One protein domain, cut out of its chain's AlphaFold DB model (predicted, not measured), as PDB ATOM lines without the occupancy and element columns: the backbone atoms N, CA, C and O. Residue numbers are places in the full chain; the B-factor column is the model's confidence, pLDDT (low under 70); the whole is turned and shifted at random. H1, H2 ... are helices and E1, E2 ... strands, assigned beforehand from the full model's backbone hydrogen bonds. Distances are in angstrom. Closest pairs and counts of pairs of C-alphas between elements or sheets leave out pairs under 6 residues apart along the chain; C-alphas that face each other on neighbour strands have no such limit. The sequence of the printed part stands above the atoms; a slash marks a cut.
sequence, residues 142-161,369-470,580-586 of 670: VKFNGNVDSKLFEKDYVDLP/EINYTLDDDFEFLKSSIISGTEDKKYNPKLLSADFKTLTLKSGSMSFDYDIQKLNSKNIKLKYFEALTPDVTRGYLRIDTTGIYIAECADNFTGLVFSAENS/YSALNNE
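What this domain is: This is residues 142 to 161, 369 to 470 and 580 to 586 of the 670 residues of an uncharacterized protein of Methanobrevibacter sp (UniProt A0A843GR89). A twisted and curled sheet of four strands, two long inner ones, E6 and E7, between two shorter edge strands, E2 and E8, makes one half of a rod, with the E4-E5 hairpin folded in beside E8 to make a trough that stays open between E4 and the other edge strand, E2. At one end of the trough are the short helices H2 and H3, then the small strand pair E1-E3 and helix H1, with residues 386 to 392 sticking out; at the other end is the turn of the long E6-E7 hairpin, and the little helix H4 lies outside the sheet, near E7. The printed part has 129 residues, with four named helices and eight named strands in the order E1 E2 E3 H1 H2 E4 E5 H3 E6 E7 H4 E8; the larger sheet has the order E2 - E6 - E7 - E8, all antiparallel. The class is mixed, helices and strands, with under half of the residues, 61 of 129, in named elements. The whole is only just loose, close to compact, with a radius of gyration of the C-alphas of 17.1 A and spans of 62 by 30 by 24 A.

How they stand to each other: In the largest sheet, E6 (residues 426 to 434) and E7 (residues 440 to 446) are inner strands and form an antiparallel hairpin; N 430 and O 445 are 2.8 A apart, within hydrogen-bond range. E2 (residues 369 to 373) is an edge strand antiparallel to E6, with N 370 and O 429 at 2.8 A. E8 (residues 463 to 467), the other edge strand, is antiparallel to E7, with N 442 and O 465 at 2.9 A. From edge to edge the strands' lines turn by 61 degrees and the way across the sheet turns by 76 degrees. E4 (residues 404 to 410) and E5 (residues 413 to 417) are an antiparallel hairpin with N 408 and O 415 at 2.8 A. The closest C-alphas of E5 and E8 are those of Phe 415 and Leu 463, 5.0 A apart, and E5 and E7 are near each other. E4 is apart from both E2 and E6. H4 (residues 454 to 457) is not on the sheet, but only just, with 4 pairs of C-alphas within 10 A. H2 (residues 396 to 399) and H3 (residues 419 to 422) touch, their closest C-alphas being those of Leu 399 and Gln 420, 4.8 A apart. E1 (residues 142 to 144) and E3 (residues 379 to 381) are antiparallel neighbours, with N 142 and O 380 at 2.9 A. H1 (residues 382 to 386) touches no helix. In H1 every O i to N i+4 pair is within hydrogen-bond range; H2, H3 and H4 are too short for such a pair, and in each the one O i to N i+3 pair is within range.

Where its parts are: E1 begins at C-alpha 142, (-47.506, -5.951, 44.774). The longest strand, E6, measures 26.8 A from C-alpha 426 at (-49.639, 10.146, 42.531) to C-alpha 434. E7 measures 20.4 A, E4 19.6 A, E5 13.9 A, E2 13.4 A and E8 12.4 A. E8 ends at C-alpha 467, (-38.908, 34.001, 31.643). Residues 404 to 405 of E4 pair antiparallel with residues 580 to 581.

The domain as a whole: The two C-alphas farthest apart, those of Ser 387 and Pro 437, are 62.0 A apart. Residues 162 to 368 are not printed, with 31.8 A between C-alphas 161 and 369; residues 471 to 579 are not printed either, with 31.6 A between C-alphas 470 and 580. Of the links that are printed whole, none is long. Residues 145 to 161 hold no named element. The mean pLDDT of the printed part is 83.4; residues 434 to 439, 454 to 460, 468 and 470 are under 70.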
ATOM      1  N   VAL A 142     -48.926  -6.199  45.007       95.19
ATOM      2  CA  VAL A 142     -47.506  -5.951  44.774       95.19
ATOM      3  C   VAL A 142     -47.327  -4.643  44.036       95.19
ATOM      4  O   VAL A 142     -48.223  -4.190  43.325       95.19
ATOM      5  N   LYS A 143     -46.145  -4.058  44.184       94.56
ATOM      6  CA  LYS A 143     -45.713  -2.888  43.422       94.56
ATOM      7  C   LYS A 143     -44.412  -3.181  42.698       94.56
ATOM      8  O   LYS A 143     -43.704  -4.131  43.046       94.56
ATOM      9  N   PHE A 144     -44.087  -2.373  41.696       94.94
ATOM     10  CA  PHE A 144     -42.809  -2.525  41.011       94.94
ATOM     11  C   PHE A 144     -41.630  -2.316  41.969       94.94
ATOM     12  O   PHE A 144     -41.657  -1.459  42.860       94.94
ATOM     13  N   ASN A 145     -40.576  -3.103  41.760       92.12
ATOM     14  CA  ASN A 145     -39.326  -2.984  42.492       92.12
ATOM     15  C   ASN A 145     -38.585  -1.700  42.088       92.12
ATOM     16  O   ASN A 145     -37.779  -1.694  41.155       92.12
ATOM     17  N   GLY A 146     -38.875  -0.619  42.811       86.50
ATOM     18  CA  GLY A 146     -38.220   0.681  42.680       86.50
ATOM     19  C   GLY A 146     -37.186   0.965  43.770       86.50
ATOM     20  O   GLY A 146     -36.946   2.130  44.072       86.50
ATOM     21  N   ASN A 147     -36.617  -0.070  44.398       87.69
ATOM     22  CA  ASN A 147     -35.514   0.108  45.345       87.69
ATOM     23  C   ASN A 147     -34.291   0.694  44.624       87.69
ATOM     24  O   ASN A 147     -34.089   0.413  43.446       87.69
ATOM     25  N   VAL A 148     -33.449   1.460  45.325       84.12
ATOM     26  CA  VAL A 148     -32.265   2.124  44.733       84.12
ATOM     27  C   VAL A 148     -31.343   1.131  44.011       84.12
ATOM     28  O   VAL A 148     -30.855   1.428  42.924       84.12
ATOM     29  N   ASP A 149     -31.206  -0.084  44.546       85.81
ATOM     30  CA  ASP A 149     -30.379  -1.158  43.976       85.81
ATOM     31  C   ASP A 149     -31.123  -2.023  42.937       85.81
ATOM     32  O   ASP A 149     -30.695  -3.132  42.595       85.81
ATOM     33  N   SER A 150     -32.284  -1.568  42.452       89.00
ATOM     34  CA  SER A 150     -33.085  -2.323  41.493       89.00
ATOM     35  C   SER A 150     -32.361  -2.446  40.155       89.00
ATOM     36  O   SER A 150     -32.155  -1.482  39.417       89.00
ATOM     37  N   LYS A 151     -32.061  -3.695  39.794       88.56
ATOM     38  CA  LYS A 151     -31.476  -4.077  38.500       88.56
ATOM     39  C   LYS A 151     -32.379  -3.711  37.316       88.56
ATOM     40  O   LYS A 151     -31.917  -3.650  36.184       88.56
ATOM     41  N   LEU A 152     -33.662  -3.431  37.568       89.94
ATOM     42  CA  LEU A 152     -34.616  -2.995  36.551       89.94
ATOM     43  C   LEU A 152     -34.350  -1.571  36.054       89.94
ATOM     44  O   LEU A 152     -35.018  -1.160  35.111       89.94
ATOM     45  N   PHE A 153     -33.428  -0.807  36.640       89.44
ATOM     46  CA  PHE A 153     -33.077   0.525  36.137       89.44
ATOM     47  C   PHE A 153     -31.995   0.513  35.048       89.44
ATOM     48  O   PHE A 153     -31.816   1.533  34.382       89.44
ATOM     49  N   GLU A 154     -31.319  -0.618  34.811       86.50
ATOM     50  CA  GLU A 154     -30.272  -0.729  33.784       86.50
ATOM     51  C   GLU A 154     -30.861  -0.595  32.380       86.50
ATOM     52  O   GLU A 154     -31.717  -1.387  32.005       86.50
ATOM     53  N   LYS A 155     -30.454   0.406  31.602       81.81
ATOM     54  CA  LYS A 155     -31.102   0.718  30.320       81.81
ATOM     55  C   LYS A 155     -31.046  -0.435  29.316       81.81
ATOM     56  O   LYS A 155     -30.050  -1.147  29.227       81.81
ATOM     57  N   ASP A 156     -32.097  -0.554  28.506       76.25
ATOM     58  CA  ASP A 156     -32.125  -1.490  27.375       76.25
ATOM     59  C   ASP A 156     -31.560  -0.851  26.088       76.25
ATOM     60  O   ASP A 156     -31.415  -1.536  25.077       76.25
ATOM     61  N   TYR A 157     -31.195   0.441  26.137       70.19
ATOM     62  CA  TYR A 157     -30.577   1.215  25.047       70.19
ATOM     63  C   TYR A 157     -31.401   1.194  23.751       70.19
ATOM     64  O   TYR A 157     -30.857   1.167  22.646       70.19
ATOM     65  N   VAL A 158     -32.729   1.223  23.889       74.56
ATOM     66  CA  VAL A 158     -33.651   1.316  22.756       74.56
ATOM     67  C   VAL A 158     -33.995   2.787  22.530       74.56
ATOM     68  O   VAL A 158     -34.607   3.419  23.386       74.56
ATOM     69  N   ASP A 159     -33.600   3.337  21.384       74.19
ATOM     70  CA  ASP A 159     -33.928   4.716  21.009       74.19
ATOM     71  C   ASP A 159     -35.195   4.735  20.143       74.19
ATOM     72  O   ASP A 159     -35.137   4.577  18.920       74.19
ATOM     73  N   LEU A 160     -36.360   4.840  20.792       81.19
ATOM     74  CA  LEU A 160     -37.652   4.942  20.110       81.19
ATOM     75  C   LEU A 160     -38.148   6.393  20.053       81.19
ATOM     76  O   LEU A 160     -38.046   7.132  21.039       81.19
ATOM     77  N   PRO A 161     -38.770   6.811  18.935       85.44
ATOM     78  CA  PRO A 161     -39.352   8.139  18.826       85.44
ATOM     79  C   PRO A 161     -40.575   8.276  19.744       85.44
ATOM     80  O   PRO A 161     -41.643   7.713  19.495       85.44
ATOM     81  N   GLU A 369     -47.481  23.477  46.374       76.50
ATOM     82  CA  GLU A 369     -47.560  22.028  46.206       76.50
ATOM     83  C   GLU A 369     -48.684  21.687  45.243       76.50
ATOM     84  O   GLU A 369     -49.803  22.111  45.478       76.50
ATOM     85  N   ILE A 370     -48.408  20.916  44.192       78.81
ATOM     86  CA  ILE A 370     -49.377  20.552  43.151       78.81
ATOM     87  C   ILE A 370     -49.472  19.036  43.067       78.81
ATOM     88  O   ILE A 370     -48.459  18.366  42.913       78.81
ATOM     89  N   ASN A 371     -50.680  18.481  43.154       84.50
ATOM     90  CA  ASN A 371     -50.886  17.049  42.961       84.50
ATOM     91  C   ASN A 371     -51.123  16.749  41.478       84.50
ATOM     92  O   ASN A 371     -51.937  17.403  40.828       84.50
ATOM     93  N   TYR A 372     -50.440  15.733  40.963       87.56
ATOM     94  CA  TYR A 372     -50.616  15.206  39.617       87.56
ATOM     95  C   TYR A 372     -50.761  13.687  39.671       87.56
ATOM     96  O   TYR A 372     -50.041  13.014  40.409       87.56
ATOM     97  N   THR A 373     -51.676  13.139  38.878       90.88
ATOM     98  CA  THR A 373     -51.918  11.695  38.806       90.88
ATOM     99  C   THR A 373     -51.556  11.202  37.411       90.88
ATOM    100  O   THR A 373     -52.121  11.672  36.421       90.88
ATOM    101  N   LEU A 374     -50.613  10.262  37.350       91.50
ATOM    102  CA  LEU A 374     -50.259   9.542  36.131       91.50
ATOM    103  C   LEU A 374     -51.375   8.577  35.730       91.50
ATOM    104  O   LEU A 374     -52.084   8.032  36.581       91.50
ATOM    105  N   ASP A 375     -51.481   8.325  34.428       89.56
ATOM    106  CA  ASP A 375     -52.434   7.345  33.903       89.56
ATOM    107  C   ASP A 375     -51.948   5.899  34.139       89.56
ATOM    108  O   ASP A 375     -52.764   4.984  34.253       89.56
ATOM    109  N   ASP A 376     -50.633   5.700  34.280       92.06
ATOM    110  CA  ASP A 376     -50.000   4.408  34.557       92.06
ATOM    111  C   ASP A 376     -50.247   3.903  35.994       92.06
ATOM    112  O   ASP A 376     -50.274   4.663  36.968       92.06
ATOM    113  N   ASP A 377     -50.389   2.584  36.128       92.19
ATOM    114  CA  ASP A 377     -50.504   1.892  37.410       92.19
ATOM    115  C   ASP A 377     -49.138   1.386  37.894       92.19
ATOM    116  O   ASP A 377     -48.289   0.972  37.106       92.19
ATOM    117  N   PHE A 378     -48.939   1.393  39.212       92.81
ATOM    118  CA  PHE A 378     -47.689   0.966  39.864       92.81
ATOM    119  C   PHE A 378     -47.913  -0.093  40.946       92.81
ATOM    120  O   PHE A 378     -46.954  -0.623  41.507       92.81
ATOM    121  N   GLU A 379     -49.175  -0.395  41.250       93.94
ATOM    122  CA  GLU A 379     -49.595  -1.359  42.259       93.94
ATOM    123  C   GLU A 379     -50.702  -2.244  41.676       93.94
ATOM    124  O   GLU A 379     -51.649  -1.747  41.065       93.94
ATOM    125  N   PHE A 380     -50.590  -3.557  41.868       94.69
ATOM    126  CA  PHE A 380     -51.430  -4.553  41.206       94.69
ATOM    127  C   PHE A 380     -51.815  -5.678  42.165       94.69
ATOM    128  O   PHE A 380     -51.055  -6.028  43.068       94.69
ATOM    129  N   LEU A 381     -52.983  -6.285  41.949       94.00
ATOM    130  CA  LEU A 381     -53.414  -7.479  42.679       94.00
ATOM    131  C   LEU A 381     -52.602  -8.705  42.239       94.00
ATOM    132  O   LEU A 381     -52.498  -8.977  41.040       94.00
ATOM    133  N   LYS A 382     -52.103  -9.492  43.205       94.12
ATOM    134  CA  LYS A 382     -51.348 -10.733  42.943       94.12
ATOM    135  C   LYS A 382     -52.151 -11.709  42.073       94.12
ATOM    136  O   LYS A 382     -51.633 -12.244  41.097       94.12
ATOM    137  N   SER A 383     -53.443 -11.875  42.366       92.44
ATOM    138  CA  SER A 383     -54.340 -12.768  41.617       92.44
ATOM    139  C   SER A 383     -54.470 -12.388  40.139       92.44
ATOM    140  O   SER A 383     -54.427 -13.267  39.286       92.44
ATOM    141  N   SER A 384     -54.554 -11.092  39.820       91.69
ATOM    142  CA  SER A 384     -54.666 -10.601  38.439       91.69
ATOM    143  C   SER A 384     -53.408 -10.840  37.599       91.69
ATOM    144  O   SER A 384     -53.503 -10.882  36.372       91.69
ATOM    145  N   ILE A 385     -52.245 -10.981  38.240       90.75
ATOM    146  CA  ILE A 385     -50.976 -11.309  37.577       90.75
ATOM    147  C   ILE A 385     -50.871 -12.824  37.350       90.75
ATOM    148  O   ILE A 385     -50.471 -13.253  36.270       90.75
ATOM    149  N   ILE A 386     -51.245 -13.630  38.353       89.25
ATOM    150  CA  ILE A 386     -51.098 -15.096  38.336       89.25
ATOM    151  C   ILE A 386     -52.081 -15.758  37.366       89.25
ATOM    152  O   ILE A 386     -51.687 -16.615  36.581       89.25
ATOM    153  N   SER A 387     -53.360 -15.374  37.410       79.31
ATOM    154  CA  SER A 387     -54.413 -16.021  36.616       79.31
ATOM    155  C   SER A 387     -54.702 -15.319  35.284       79.31
ATOM    156  O   SER A 387     -55.687 -15.648  34.627       79.31
ATOM    157  N   GLY A 388     -53.940 -14.280  34.937       72.50
ATOM    158  CA  GLY A 388     -54.164 -13.466  33.743       72.50
ATOM    159  C   GLY A 388     -53.396 -13.964  32.516       72.50
ATOM    160  O   GLY A 388     -52.440 -14.731  32.621       72.50
ATOM    161  N   THR A 389     -53.788 -13.474  31.340       80.25
ATOM    162  CA  THR A 389     -52.916 -13.456  30.155       80.25
ATOM    163  C   THR A 389     -51.803 -12.430  30.351       80.25
ATOM    164  O   THR A 389     -51.991 -11.459  31.091       80.25
ATOM    165  N   GLU A 390     -50.663 -12.613  29.682       82.06
ATOM    166  CA  GLU A 390     -49.581 -11.626  29.750       82.06
ATOM    167  C   GLU A 390     -50.089 -10.247  29.283       82.06
ATOM    168  O   GLU A 390     -50.747 -10.117  28.249       82.06
ATOM    169  N   ASP A 391     -49.803  -9.217  30.076       88.19
ATOM    170  CA  ASP A 391     -50.211  -7.838  29.823       88.19
ATOM    171  C   ASP A 391     -48.999  -6.934  30.031       88.19
ATOM    172  O   ASP A 391     -48.331  -6.967  31.069       88.19
ATOM    173  N   LYS A 392     -48.728  -6.089  29.041       91.50
ATOM    174  CA  LYS A 392     -47.597  -5.164  29.053       91.50
ATOM    175  C   LYS A 392     -47.616  -4.187  30.226       91.50
ATOM    176  O   LYS A 392     -46.560  -3.681  30.596       91.50
ATOM    177  N   LYS A 393     -48.781  -3.916  30.833       92.31
ATOM    178  CA  LYS A 393     -48.859  -3.047  32.020       92.31
ATOM    179  C   LYS A 393     -48.072  -3.611  33.203       92.31
ATOM    180  O   LYS A 393     -47.717  -2.861  34.096       92.31
ATOM    181  N   TYR A 394     -47.791  -4.916  33.204       92.69
ATOM    182  CA  TYR A 394     -46.981  -5.588  34.219       92.69
ATOM    183  C   TYR A 394     -45.479  -5.537  33.920       92.69
ATOM    184  O   TYR A 394     -44.688  -6.135  34.651       92.69
ATOM    185  N   ASN A 395     -45.056  -4.865  32.848       93.62
ATOM    186  CA  ASN A 395     -43.654  -4.706  32.500       93.62
ATOM    187  C   ASN A 395     -43.147  -3.312  32.923       93.62
ATOM    188  O   ASN A 395     -43.402  -2.327  32.225       93.62
ATOM    189  N   PRO A 396     -42.376  -3.206  34.026       93.69
ATOM    190  CA  PRO A 396     -41.904  -1.915  34.524       93.69
ATOM    191  C   PRO A 396     -40.943  -1.211  33.559       93.69
ATOM    192  O   PRO A 396     -40.812   0.010  33.615       93.69
ATOM    193  N   LYS A 397     -40.275  -1.944  32.656       92.56
ATOM    194  CA  LYS A 397     -39.329  -1.352  31.703       92.56
ATOM    195  C   LYS A 397     -39.987  -0.465  30.667       92.56
ATOM    196  O   LYS A 397     -39.354   0.484  30.212       92.56
ATOM    197  N   LEU A 398     -41.258  -0.699  30.354       93.19
ATOM    198  CA  LEU A 398     -42.013   0.148  29.430       93.19
ATOM    199  C   LEU A 398     -42.330   1.532  30.014       93.19
ATOM    200  O   LEU A 398     -42.784   2.408  29.284       93.19
ATOM    201  N   LEU A 399     -42.086   1.736  31.313       93.56
ATOM    202  CA  LEU A 399     -42.156   3.041  31.974       93.56
ATOM    203  C   LEU A 399     -40.801   3.763  32.000       93.56
ATOM    204  O   LEU A 399     -40.724   4.893  32.474       93.56
ATOM    205  N   SER A 400     -39.725   3.122  31.536       92.06
ATOM    206  CA  SER A 400     -38.392   3.726  31.557       92.06
ATOM    207  C   SER A 400     -38.262   4.860  30.542       92.06
ATOM    208  O   SER A 400     -39.009   4.917  29.560       92.06
ATOM    209  N   ALA A 401     -37.258   5.720  30.737       89.75
ATOM    210  CA  ALA A 401     -36.954   6.854  29.856       89.75
ATOM    211  C   ALA A 401     -36.772   6.487  28.366       89.75
ATOM    212  O   ALA A 401     -36.908   7.358  27.498       89.75
ATOM    213  N   ASP A 402     -36.466   5.221  28.075       88.19
ATOM    214  CA  ASP A 402     -36.291   4.693  26.719       88.19
ATOM    215  C   ASP A 402     -37.649   4.577  25.976       88.19
ATOM    216  O   ASP A 402     -37.706   4.703  24.756       88.19
ATOM    217  N   PHE A 403     -38.767   4.438  26.706       91.62
ATOM    218  CA  PHE A 403     -40.116   4.255  26.139       91.62
ATOM    219  C   PHE A 403     -41.095   5.369  26.498       91.62
ATOM    220  O   PHE A 403     -41.911   5.768  25.663       91.62
ATOM    221  N   LYS A 404     -41.033   5.866  27.734       93.12
ATOM    222  CA  LYS A 404     -41.916   6.908  28.254       93.12
ATOM    223  C   LYS A 404     -41.130   7.963  29.010       93.12
ATOM    224  O   LYS A 404     -40.063   7.706  29.559       93.12
ATOM    225  N   THR A 405     -41.625   9.188  29.032       93.00
ATOM    226  CA  THR A 405     -40.969  10.291  29.738       93.00
ATOM    227  C   THR A 405     -42.017  11.255  30.260       93.00
ATOM    228  O   THR A 405     -42.982  11.562  29.561       93.00
ATOM    229  N   LEU A 406     -41.819  11.717  31.490       94.25
ATOM    230  CA  LEU A 406     -42.608  12.788  32.079       94.25
ATOM    231  C   LEU A 406     -41.792  14.075  32.009       94.25
ATOM    232  O   LEU A 406     -40.764  14.196  32.668       94.25
ATOM    233  N   THR A 407     -42.245  15.033  31.219       93.50
ATOM    234  CA  THR A 407     -41.528  16.280  30.965       93.50
ATOM    235  C   THR A 407     -42.209  17.429  31.695       93.50
ATOM    236  O   THR A 407     -43.381  17.730  31.467       93.50
ATOM    237  N   LEU A 408     -41.467  18.108  32.567       91.81
ATOM    238  CA  LEU A 408     -41.855  19.408  33.106       91.81
ATOM    239  C   LEU A 408     -41.467  20.488  32.104       91.81
ATOM    240  O   LEU A 408     -40.349  20.458  31.590       91.81
ATOM    241  N   LYS A 409     -42.346  21.458  31.843       87.19
ATOM    242  CA  LYS A 409     -42.109  22.469  30.803       87.19
ATOM    243  C   LYS A 409     -42.582  23.865  31.177       87.19
ATOM    244  O   LYS A 409     -43.660  24.040  31.741       87.19
ATOM    245  N   SER A 410     -41.777  24.854  30.797       83.31
ATOM    246  CA  SER A 410     -42.071  26.285  30.895       83.31
ATOM    247  C   SER A 410     -41.509  26.984  29.659       83.31
ATOM    248  O   SER A 410     -40.292  27.144  29.509       83.31
ATOM    249  N   GLY A 411     -42.390  27.339  28.722       74.06
ATOM    250  CA  GLY A 411     -41.987  27.832  27.405       74.06
ATOM    251  C   GLY A 411     -41.046  26.853  26.695       74.06
ATOM    252  O   GLY A 411     -41.378  25.683  26.496       74.06
ATOM    253  N   SER A 412     -39.868  27.332  26.289       70.75
ATOM    254  CA  SER A 412     -38.861  26.538  25.575       70.75
ATOM    255  C   SER A 412     -37.993  25.668  26.487       70.75
ATOM    256  O   SER A 412     -37.167  24.911  25.985       70.75
ATOM    257  N   MET A 413     -38.120  25.811  27.807       80.50
ATOM    258  CA  MET A 413     -37.311  25.088  28.784       80.50
ATOM    259  C   MET A 413     -38.070  23.861  29.278       80.50
ATOM    260  O   MET A 413     -39.260  23.947  29.590       80.50
ATOM    261  N   SER A 414     -37.376  22.731  29.364       88.69
ATOM    262  CA  SER A 414     -37.957  21.466  29.799       88.69
ATOM    263  C   SER A 414     -36.990  20.646  30.645       88.69
ATOM    264  O   SER A 414     -35.773  20.792  30.535       88.69
ATOM    265  N   PHE A 415     -37.544  19.780  31.488       89.69
ATOM    266  CA  PHE A 415     -36.795  18.809  32.274       89.69
ATOM    267  C   PHE A 415     -37.531  17.472  32.277       89.69
ATOM    268  O   PHE A 415     -38.728  17.426  32.558       89.69
ATOM    269  N   ASP A 416     -36.802  16.397  31.999       91.62
ATOM    270  CA  ASP A 416     -37.360  15.065  31.801       91.62
ATOM    271  C   ASP A 416     -37.131  14.177  33.025       91.62
ATOM    272  O   ASP A 416     -36.008  14.031  33.510       91.62
ATOM    273  N   TYR A 417     -38.200  13.535  33.487       91.31
ATOM    274  CA  TYR A 417     -38.174  12.491  34.501       91.31
ATOM    275  C   TYR A 417     -38.438  11.120  33.882       91.31
ATOM    276  O   TYR A 417     -39.292  10.937  33.008       91.31
ATOM    277  N   ASP A 418     -37.722  10.133  34.410       90.94
ATOM    278  CA  ASP A 418     -37.967   8.719  34.153       90.94
ATOM    279  C   ASP A 418     -39.121   8.227  35.042       90.94
ATOM    280  O   ASP A 418     -39.013   8.242  36.276       90.94
ATOM    281  N   ILE A 419     -40.217   7.798  34.410       92.75
ATOM    282  CA  ILE A 419     -41.454   7.386  35.084       92.75
ATOM    283  C   ILE A 419     -41.233   6.116  35.912       92.75
ATOM    284  O   ILE A 419     -41.737   6.016  37.033       92.75
ATOM    285  N   GLN A 420     -40.410   5.183  35.426       93.12
ATOM    286  CA  GLN A 420     -40.052   3.970  36.162       93.12
ATOM    287  C   GLN A 420     -39.394   4.307  37.506       93.12
ATOM    288  O   GLN A 420     -39.657   3.661  38.519       93.12
ATOM    289  N   LYS A 421     -38.548   5.341  37.521       90.94
ATOM    290  CA  LYS A 421     -37.797   5.784  38.704       90.94
ATOM    291  C   LYS A 421     -38.655   6.557  39.711       90.94
ATOM    292  O   LYS A 421     -38.326   6.570  40.896       90.94
ATOM    293  N   LEU A 422     -39.755   7.174  39.263       90.25
ATOM    294  CA  LEU A 422     -40.730   7.834  40.144       90.25
ATOM    295  C   LEU A 422     -41.511   6.817  40.986       90.25
ATOM    296  O   LEU A 422     -41.822   7.098  42.144       90.25
ATOM    297  N   ASN A 423     -41.801   5.649  40.397       90.69
ATOM    298  CA  ASN A 423     -42.461   4.494  41.014       90.69
ATOM    299  C   ASN A 423     -43.715   4.837  41.849       90.69
ATOM    300  O   ASN A 423     -43.945   4.264  42.915       90.69
ATOM    301  N   SER A 424     -44.502   5.812  41.395       90.50
ATOM    302  CA  SER A 424     -45.717   6.265  42.068       90.50
ATOM    303  C   SER A 424     -46.708   6.812  41.053       90.50
ATOM    304  O   SER A 424     -46.337   7.582  40.171       90.50
ATOM    305  N   LYS A 425     -47.985   6.465  41.233       91.81
ATOM    306  CA  LYS A 425     -49.087   6.998  40.426       91.81
ATOM    307  C   LYS A 425     -49.400   8.456  40.760       91.81
ATOM    308  O   LYS A 425     -49.698   9.248  39.872       91.81
ATOM    309  N   ASN A 426     -49.349   8.802  42.046       90.56
ATOM    310  CA  ASN A 426     -49.639  10.146  42.531       90.56
ATOM    311  C   ASN A 426     -48.327  10.865  42.830       90.56
ATOM    312  O   ASN A 426     -47.535  10.419  43.663       90.56
ATOM    313  N   ILE A 427     -48.119  11.977  42.145       88.81
ATOM    314  CA  ILE A 427     -46.914  12.786  42.207       88.81
ATOM    315  C   ILE A 427     -47.277  14.128  42.825       88.81
ATOM    316  O   ILE A 427     -48.261  14.759  42.440       88.81
ATOM    317  N   LYS A 428     -46.453  14.585  43.762       86.75
ATOM    318  CA  LYS A 428     -46.489  15.963  44.245       86.75
ATOM    319  C   LYS A 428     -45.424  16.762  43.522       86.75
ATOM    320  O   LYS A 428     -44.294  16.301  43.406       86.75
ATOM    321  N   LEU A 429     -45.761  17.949  43.049       85.00
ATOM    322  CA  LEU A 429     -44.821  18.906  42.491       85.00
ATOM    323  C   LEU A 429     -44.666  20.078  43.442       85.00
ATOM    324  O   LEU A 429     -45.617  20.471  44.107       85.00
ATOM    325  N   LYS A 430     -43.469  20.652  43.466       81.06
ATOM    326  CA  LYS A 430     -43.154  21.889  44.168       81.06
ATOM    327  C   LYS A 430     -42.796  22.944  43.136       81.06
ATOM    328  O   LYS A 430     -41.889  22.734  42.328       81.06
ATOM    329  N   TYR A 431     -43.509  24.060  43.174       80.81
ATOM    330  CA  TYR A 431     -43.244  25.226  42.345       80.81
ATOM    331  C   TYR A 431     -42.760  26.397  43.191       80.81
ATOM    332  O   TYR A 431     -43.285  26.667  44.274       80.81
ATOM    333  N   PHE A 432     -41.775  27.099  42.649       75.50
ATOM    334  CA  PHE A 432     -41.195  28.300  43.208       75.50
ATOM    335  C   PHE A 432     -40.940  29.331  42.102       75.50
ATOM    336  O   PHE A 432     -40.463  28.988  41.020       75.50
ATOM    337  N   GLU A 433     -41.189  30.605  42.399       73.94
ATOM    338  CA  GLU A 433     -40.894  31.736  41.520       73.94
ATOM    339  C   GLU A 433     -40.300  32.888  42.329       73.94
ATOM    340  O   GLU A 433     -40.907  33.366  43.288       73.94
ATOM    341  N   ALA A 434     -39.121  33.362  41.930       69.31
ATOM    342  CA  ALA A 434     -38.540  34.584  42.465       69.31
ATOM    343  C   ALA A 434     -39.018  35.778  41.629       69.31
ATOM    344  O   ALA A 434     -38.602  35.938  40.474       69.31
ATOM    345  N   LEU A 435     -39.850  36.644  42.213       65.75
ATOM    346  CA  LEU A 435     -40.220  37.906  41.574       65.75
ATOM    347  C   LEU A 435     -39.155  38.960  41.890       65.75
ATOM    348  O   LEU A 435     -39.111  39.565  42.955       65.75
ATOM    349  N   THR A 436     -38.242  39.140  40.946       65.31
ATOM    350  CA  THR A 436     -37.253  40.224  40.934       65.31
ATOM    351  C   THR A 436     -37.678  41.284  39.916       65.31
ATOM    352  O   THR A 436     -38.438  40.957  39.008       65.31
ATOM    353  N   PRO A 437     -37.175  42.529  39.970       60.62
ATOM    354  CA  PRO A 437     -37.394  43.507  38.898       60.62
ATOM    355  C   PRO A 437     -36.705  43.145  37.563       60.62
ATOM    356  O   PRO A 437     -37.039  43.749  36.552       60.62
ATOM    357  N   ASP A 438     -35.775  42.179  37.551       62.19
ATOM    358  CA  ASP A 438     -34.945  41.785  36.392       62.19
ATOM    359  C   ASP A 438     -35.578  40.638  35.566       62.19
ATOM    360  O   ASP A 438     -36.724  40.764  35.175       62.19
ATOM    361  N   VAL A 439     -34.929  39.496  35.314       67.12
ATOM    362  CA  VAL A 439     -35.562  38.332  34.661       67.12
ATOM    363  C   VAL A 439     -36.253  37.471  35.717       67.12
ATOM    364  O   VAL A 439     -35.662  37.168  36.758       67.12
ATOM    365  N   THR A 440     -37.497  37.051  35.470       72.06
ATOM    366  CA  THR A 440     -38.204  36.144  36.387       72.06
ATOM    367  C   THR A 440     -37.558  34.766  36.328       72.06
ATOM    368  O   THR A 440     -37.393  34.201  35.246       72.06
ATOM    369  N   ARG A 441     -37.194  34.218  37.490       75.38
ATOM    370  CA  ARG A 441     -36.604  32.879  37.609       75.38
ATOM    371  C   ARG A 441     -37.526  32.000  38.428       75.38
ATOM    372  O   ARG A 441     -37.957  32.403  39.505       75.38
ATOM    373  N   GLY A 442     -37.795  30.808  37.926       78.38
ATOM    374  CA  GLY A 442     -38.620  29.834  38.613       78.38
ATOM    375  C   GLY A 442     -37.975  28.463  38.648       78.38
ATOM    376  O   GLY A 442     -37.051  28.150  37.893       78.38
ATOM    377  N   TYR A 443     -38.475  27.657  39.570       81.00
ATOM    378  CA  TYR A 443     -38.063  26.286  39.759       81.00
ATOM    379  C   TYR A 443     -39.302  25.419  39.969       81.00
ATOM    380  O   TYR A 443     -40.097  25.660  40.876       81.00
ATOM    381  N   LEU A 444     -39.479  24.429  39.102       84.94
ATOM    382  CA  LEU A 444     -40.559  23.455  39.161       84.94
ATOM    383  C   LEU A 444     -39.940  22.064  39.260       84.94
ATOM    384  O   LEU A 444     -39.181  21.655  38.384       84.94
ATOM    385  N   ARG A 445     -40.273  21.320  40.310       85.75
ATOM    386  CA  ARG A 445     -39.730  19.975  40.541       85.75
ATOM    387  C   ARG A 445     -40.802  19.018  41.021       85.75
ATOM    388  O   ARG A 445     -41.812  19.440  41.578       85.75
ATOM    389  N   ILE A 446     -40.535  17.733  40.864       86.00
ATOM    390  CA  ILE A 446     -41.260  16.684  41.576       86.00
ATOM    391  C   ILE A 446     -40.707  16.592  43.008       86.00
ATOM    392  O   ILE A 446     -39.506  16.749  43.231       86.00
ATOM    393  N   ASP A 447     -41.598  16.423  43.980       82.62
ATOM    394  CA  ASP A 447     -41.260  16.169  45.377       82.62
ATOM    395  C   ASP A 447     -40.704  14.750  45.571       82.62
ATOM    396  O   ASP A 447     -40.669  13.946  44.642       82.62
ATOM    397  N   THR A 448     -40.279  14.417  46.786       79.62
ATOM    398  CA  THR A 448     -39.617  13.143  47.067       79.62
ATOM    399  C   THR A 448     -40.517  11.939  46.772       79.62
ATOM    400  O   THR A 448     -41.493  11.700  47.487       79.62
ATOM    401  N   THR A 449     -40.183  11.165  45.738       81.75
ATOM    402  CA  THR A 449     -40.892   9.936  45.353       81.75
ATOM    403  C   THR A 449     -39.958   8.954  44.651       81.75
ATOM    404  O   THR A 449     -39.079   9.345  43.882       81.75
ATOM    405  N   GLY A 450     -40.174   7.657  44.884       82.62
ATOM    406  CA  GLY A 450     -39.348   6.601  44.300       82.62
ATOM    407  C   GLY A 450     -37.886   6.757  44.710       82.62
ATOM    408  O   GLY A 450     -37.585   6.854  45.899       82.62
ATOM    409  N   ILE A 451     -36.984   6.806  43.727       82.31
ATOM    410  CA  ILE A 451     -35.551   7.033  43.983       82.31
ATOM    411  C   ILE A 451     -35.167   8.518  44.055       82.31
ATOM    412  O   ILE A 451     -34.025   8.837  44.379       82.31
ATOM    413  N   TYR A 452     -36.086   9.430  43.727       79.25
ATOM    414  CA  TYR A 452     -35.848  10.867  43.831       79.25
ATOM    415  C   TYR A 452     -36.092  11.281  45.284       79.25
ATOM    416  O   TYR A 452     -37.214  11.589  45.678       79.25
ATOM    417  N   ILE A 453     -35.041  11.205  46.100       71.81
ATOM    418  CA  ILE A 453     -35.056  11.494  47.543       71.81
ATOM    419  C   ILE A 453     -34.893  12.995  47.835       71.81
ATOM    420  O   ILE A 453     -34.697  13.802  46.921       71.81
ATOM    421  N   ALA A 454     -34.992  13.391  49.108       63.69
ATOM    422  CA  ALA A 454     -34.911  14.798  49.527       63.69
ATOM    423  C   ALA A 454     -33.591  15.451  49.093       63.69
ATOM    424  O   ALA A 454     -33.578  16.574  48.597       63.69
ATOM    425  N   GLU A 455     -32.500  14.694  49.150       64.94
ATOM    426  CA  GLU A 455     -31.162  15.114  48.743       64.94
ATOM    427  C   GLU A 455     -31.056  15.377  47.231       64.94
ATOM    428  O   GLU A 455     -30.216  16.165  46.791       64.94
ATOM    429  N   CYS A 456     -31.910  14.752  46.411       59.53
ATOM    430  CA  CYS A 456     -32.037  15.106  44.995       59.53
ATOM    431  C   CYS A 456     -32.742  16.460  44.846       59.53
ATOM    432  O   CYS A 456     -32.298  17.319  44.082       59.53
ATOM    433  N   ALA A 457     -33.804  16.679  45.629       53.25
ATOM    434  CA  ALA A 457     -34.593  17.906  45.588       53.25
ATOM    435  C   ALA A 457     -33.778  19.153  45.976       53.25
ATOM    436  O   ALA A 457     -34.029  20.221  45.404       53.25
ATOM    437  N   ASP A 458     -32.795  19.011  46.871       56.41
ATOM    438  CA  ASP A 458     -31.877  20.081  47.296       56.41
ATOM    439  C   ASP A 458     -30.769  20.389  46.265       56.41
ATOM    440  O   ASP A 458     -30.195  21.477  46.282       56.41
ATOM    441  N   ASN A 459     -30.522  19.485  45.307       52.62
ATOM    442  CA  ASN A 459     -29.493  19.597  44.258       52.62
ATOM    443  C   ASN A 459     -30.044  20.006  42.874       52.62
ATOM    444  O   ASN A 459     -29.488  19.642  41.840       52.62
ATOM    445  N   PHE A 460     -31.138  20.772  42.829       59.28
ATOM    446  CA  PHE A 460     -31.761  21.262  41.587       59.28
ATOM    447  C   PHE A 460     -32.207  20.170  40.579       59.28
ATOM    448  O   PHE A 460     -32.239  20.429  39.376       59.28
ATOM    449  N   THR A 461     -32.595  18.959  41.016       71.75
ATOM    450  CA  THR A 461     -33.260  17.993  40.112       71.75
ATOM    451  C   THR A 461     -34.693  18.431  39.796       71.75
ATOM    452  O   THR A 461     -35.642  18.066  40.500       71.75
ATOM    453  N   GLY A 462     -34.843  19.222  38.737       78.31
ATOM    454  CA  GLY A 462     -36.116  19.732  38.242       78.31
ATOM    455  C   GLY A 462     -35.924  20.804  37.174       78.31
ATOM    456  O   GLY A 462     -34.807  21.151  36.791       78.31
ATOM    457  N   LEU A 463     -37.031  21.350  36.688       85.38
ATOM    458  CA  LEU A 463     -37.028  22.423  35.709       85.38
ATOM    459  C   LEU A 463     -36.644  23.747  36.372       85.38
ATOM    460  O   LEU A 463     -37.453  24.362  37.067       85.38
ATOM    461  N   VAL A 464     -35.434  24.223  36.093       83.62
ATOM    462  CA  VAL A 464     -35.047  25.621  36.316       83.62
ATOM    463  C   VAL A 464     -35.383  26.399  35.055       83.62
ATOM    464  O   VAL A 464     -34.923  26.040  33.969       83.62
ATOM    465  N   PHE A 465     -36.169  27.465  35.184       77.81
ATOM    466  CA  PHE A 465     -36.513  28.300  34.043       77.81
ATOM    467  C   PHE A 465     -36.325  29.787  34.313       77.81
ATOM    468  O   PHE A 465     -36.408  30.266  35.445       77.81
ATOM    469  N   SER A 466     -36.089  30.527  33.234       75.25
ATOM    470  CA  SER A 466     -36.074  31.984  33.225       75.25
ATOM    471  C   SER A 466     -37.032  32.496  32.155       75.25
ATOM    472  O   SER A 466     -36.947  32.075  30.997       75.25
ATOM    473  N   ALA A 467     -37.927  33.400  32.536       70.19
ATOM    474  CA  ALA A 467     -38.908  34.001  31.643       70.19
ATOM    475  C   ALA A 467     -38.873  35.529  31.751       70.19
ATOM    476  O   ALA A 467     -38.865  36.090  32.850       70.19
ATOM    477  N   GLU A 468     -38.876  36.205  30.602       67.62
ATOM    478  CA  GLU A 468     -38.964  37.660  30.539       67.62
ATOM    479  C   GLU A 468     -40.438  38.072  30.506       67.62
ATOM    480  O   GLU A 468     -41.042  38.288  29.455       67.62
ATOM    481  N   ASN A 469     -41.038  38.146  31.695       71.00
ATOM    482  CA  ASN A 469     -42.438  38.535  31.867       71.00
ATOM    483  C   ASN A 469     -42.606  40.042  32.117       71.00
ATOM    484  O   ASN A 469     -43.613  40.462  32.694       71.00
ATOM    485  N   SER A 470     -41.644  40.862  31.691       67.25
ATOM    486  CA  SER A 470     -41.744  42.311  31.841       67.25
ATOM    487  C   SER A 470     -42.662  42.929  30.789       67.25
ATOM    488  O   SER A 470     -42.659  42.561  29.613       67.25
ATOM    489  N   TYR A 580     -44.884  11.857  27.437       93.81
ATOM    490  CA  TYR A 580     -44.385  11.372  26.160       93.81
ATOM    491  C   TYR A 580     -44.291   9.849  26.187       93.81
ATOM    492  O   TYR A 580     -43.800   9.275  27.155       93.81
ATOM    493  N   SER A 581     -44.717   9.191  25.111       94.56
ATOM    494  CA  SER A 581     -44.668   7.732  24.980       94.56
ATOM    495  C   SER A 581     -44.327   7.313  23.552       94.56
ATOM    496  O   SER A 581     -44.741   7.966  22.590       94.56
ATOM    497  N   ALA A 582     -43.608   6.199  23.408       91.44
ATOM    498  CA  ALA A 582     -43.506   5.465  22.149       91.44
ATOM    499  C   ALA A 582     -44.889   4.956  21.700       91.44
ATOM    500  O   ALA A 582     -45.837   4.891  22.499       91.44
ATOM    501  N   LEU A 583     -45.026   4.601  20.418       91.50
ATOM    502  CA  LEU A 583     -46.295   4.113  19.883       91.50
ATOM    503  C   LEU A 583     -46.701   2.795  20.538       91.50
ATOM    504  O   LEU A 583     -45.877   1.938  20.842       91.50
ATOM    505  N   ASN A 584     -48.011   2.580  20.655       91.69
ATOM    506  CA  ASN A 584     -48.562   1.379  21.276       91.69
ATOM    507  C   ASN A 584     -48.031   0.069  20.659       91.69
ATOM    508  O   ASN A 584     -47.777  -0.883  21.390       91.69
ATOM    509  N   ASN A 585     -47.833   0.039  19.335       90.12
ATOM    510  CA  ASN A 585     -47.268  -1.117  18.634       90.12
ATOM    511  C   ASN A 585     -45.786  -1.335  18.970       90.12
ATOM    512  O   ASN A 585     -45.377  -2.474  19.158       90.12
ATOM    513  N   GLU A 586     -44.999  -0.265  19.092       90.06
ATOM    514  CA  GLU A 586     -43.579  -0.345  19.467       90.06
ATOM    515  C   GLU A 586     -43.430  -0.830  20.914       90.06
ATOM    516  O   GLU A 586     -42.592  -1.683  21.196       90.06
TER     517      GLU A 586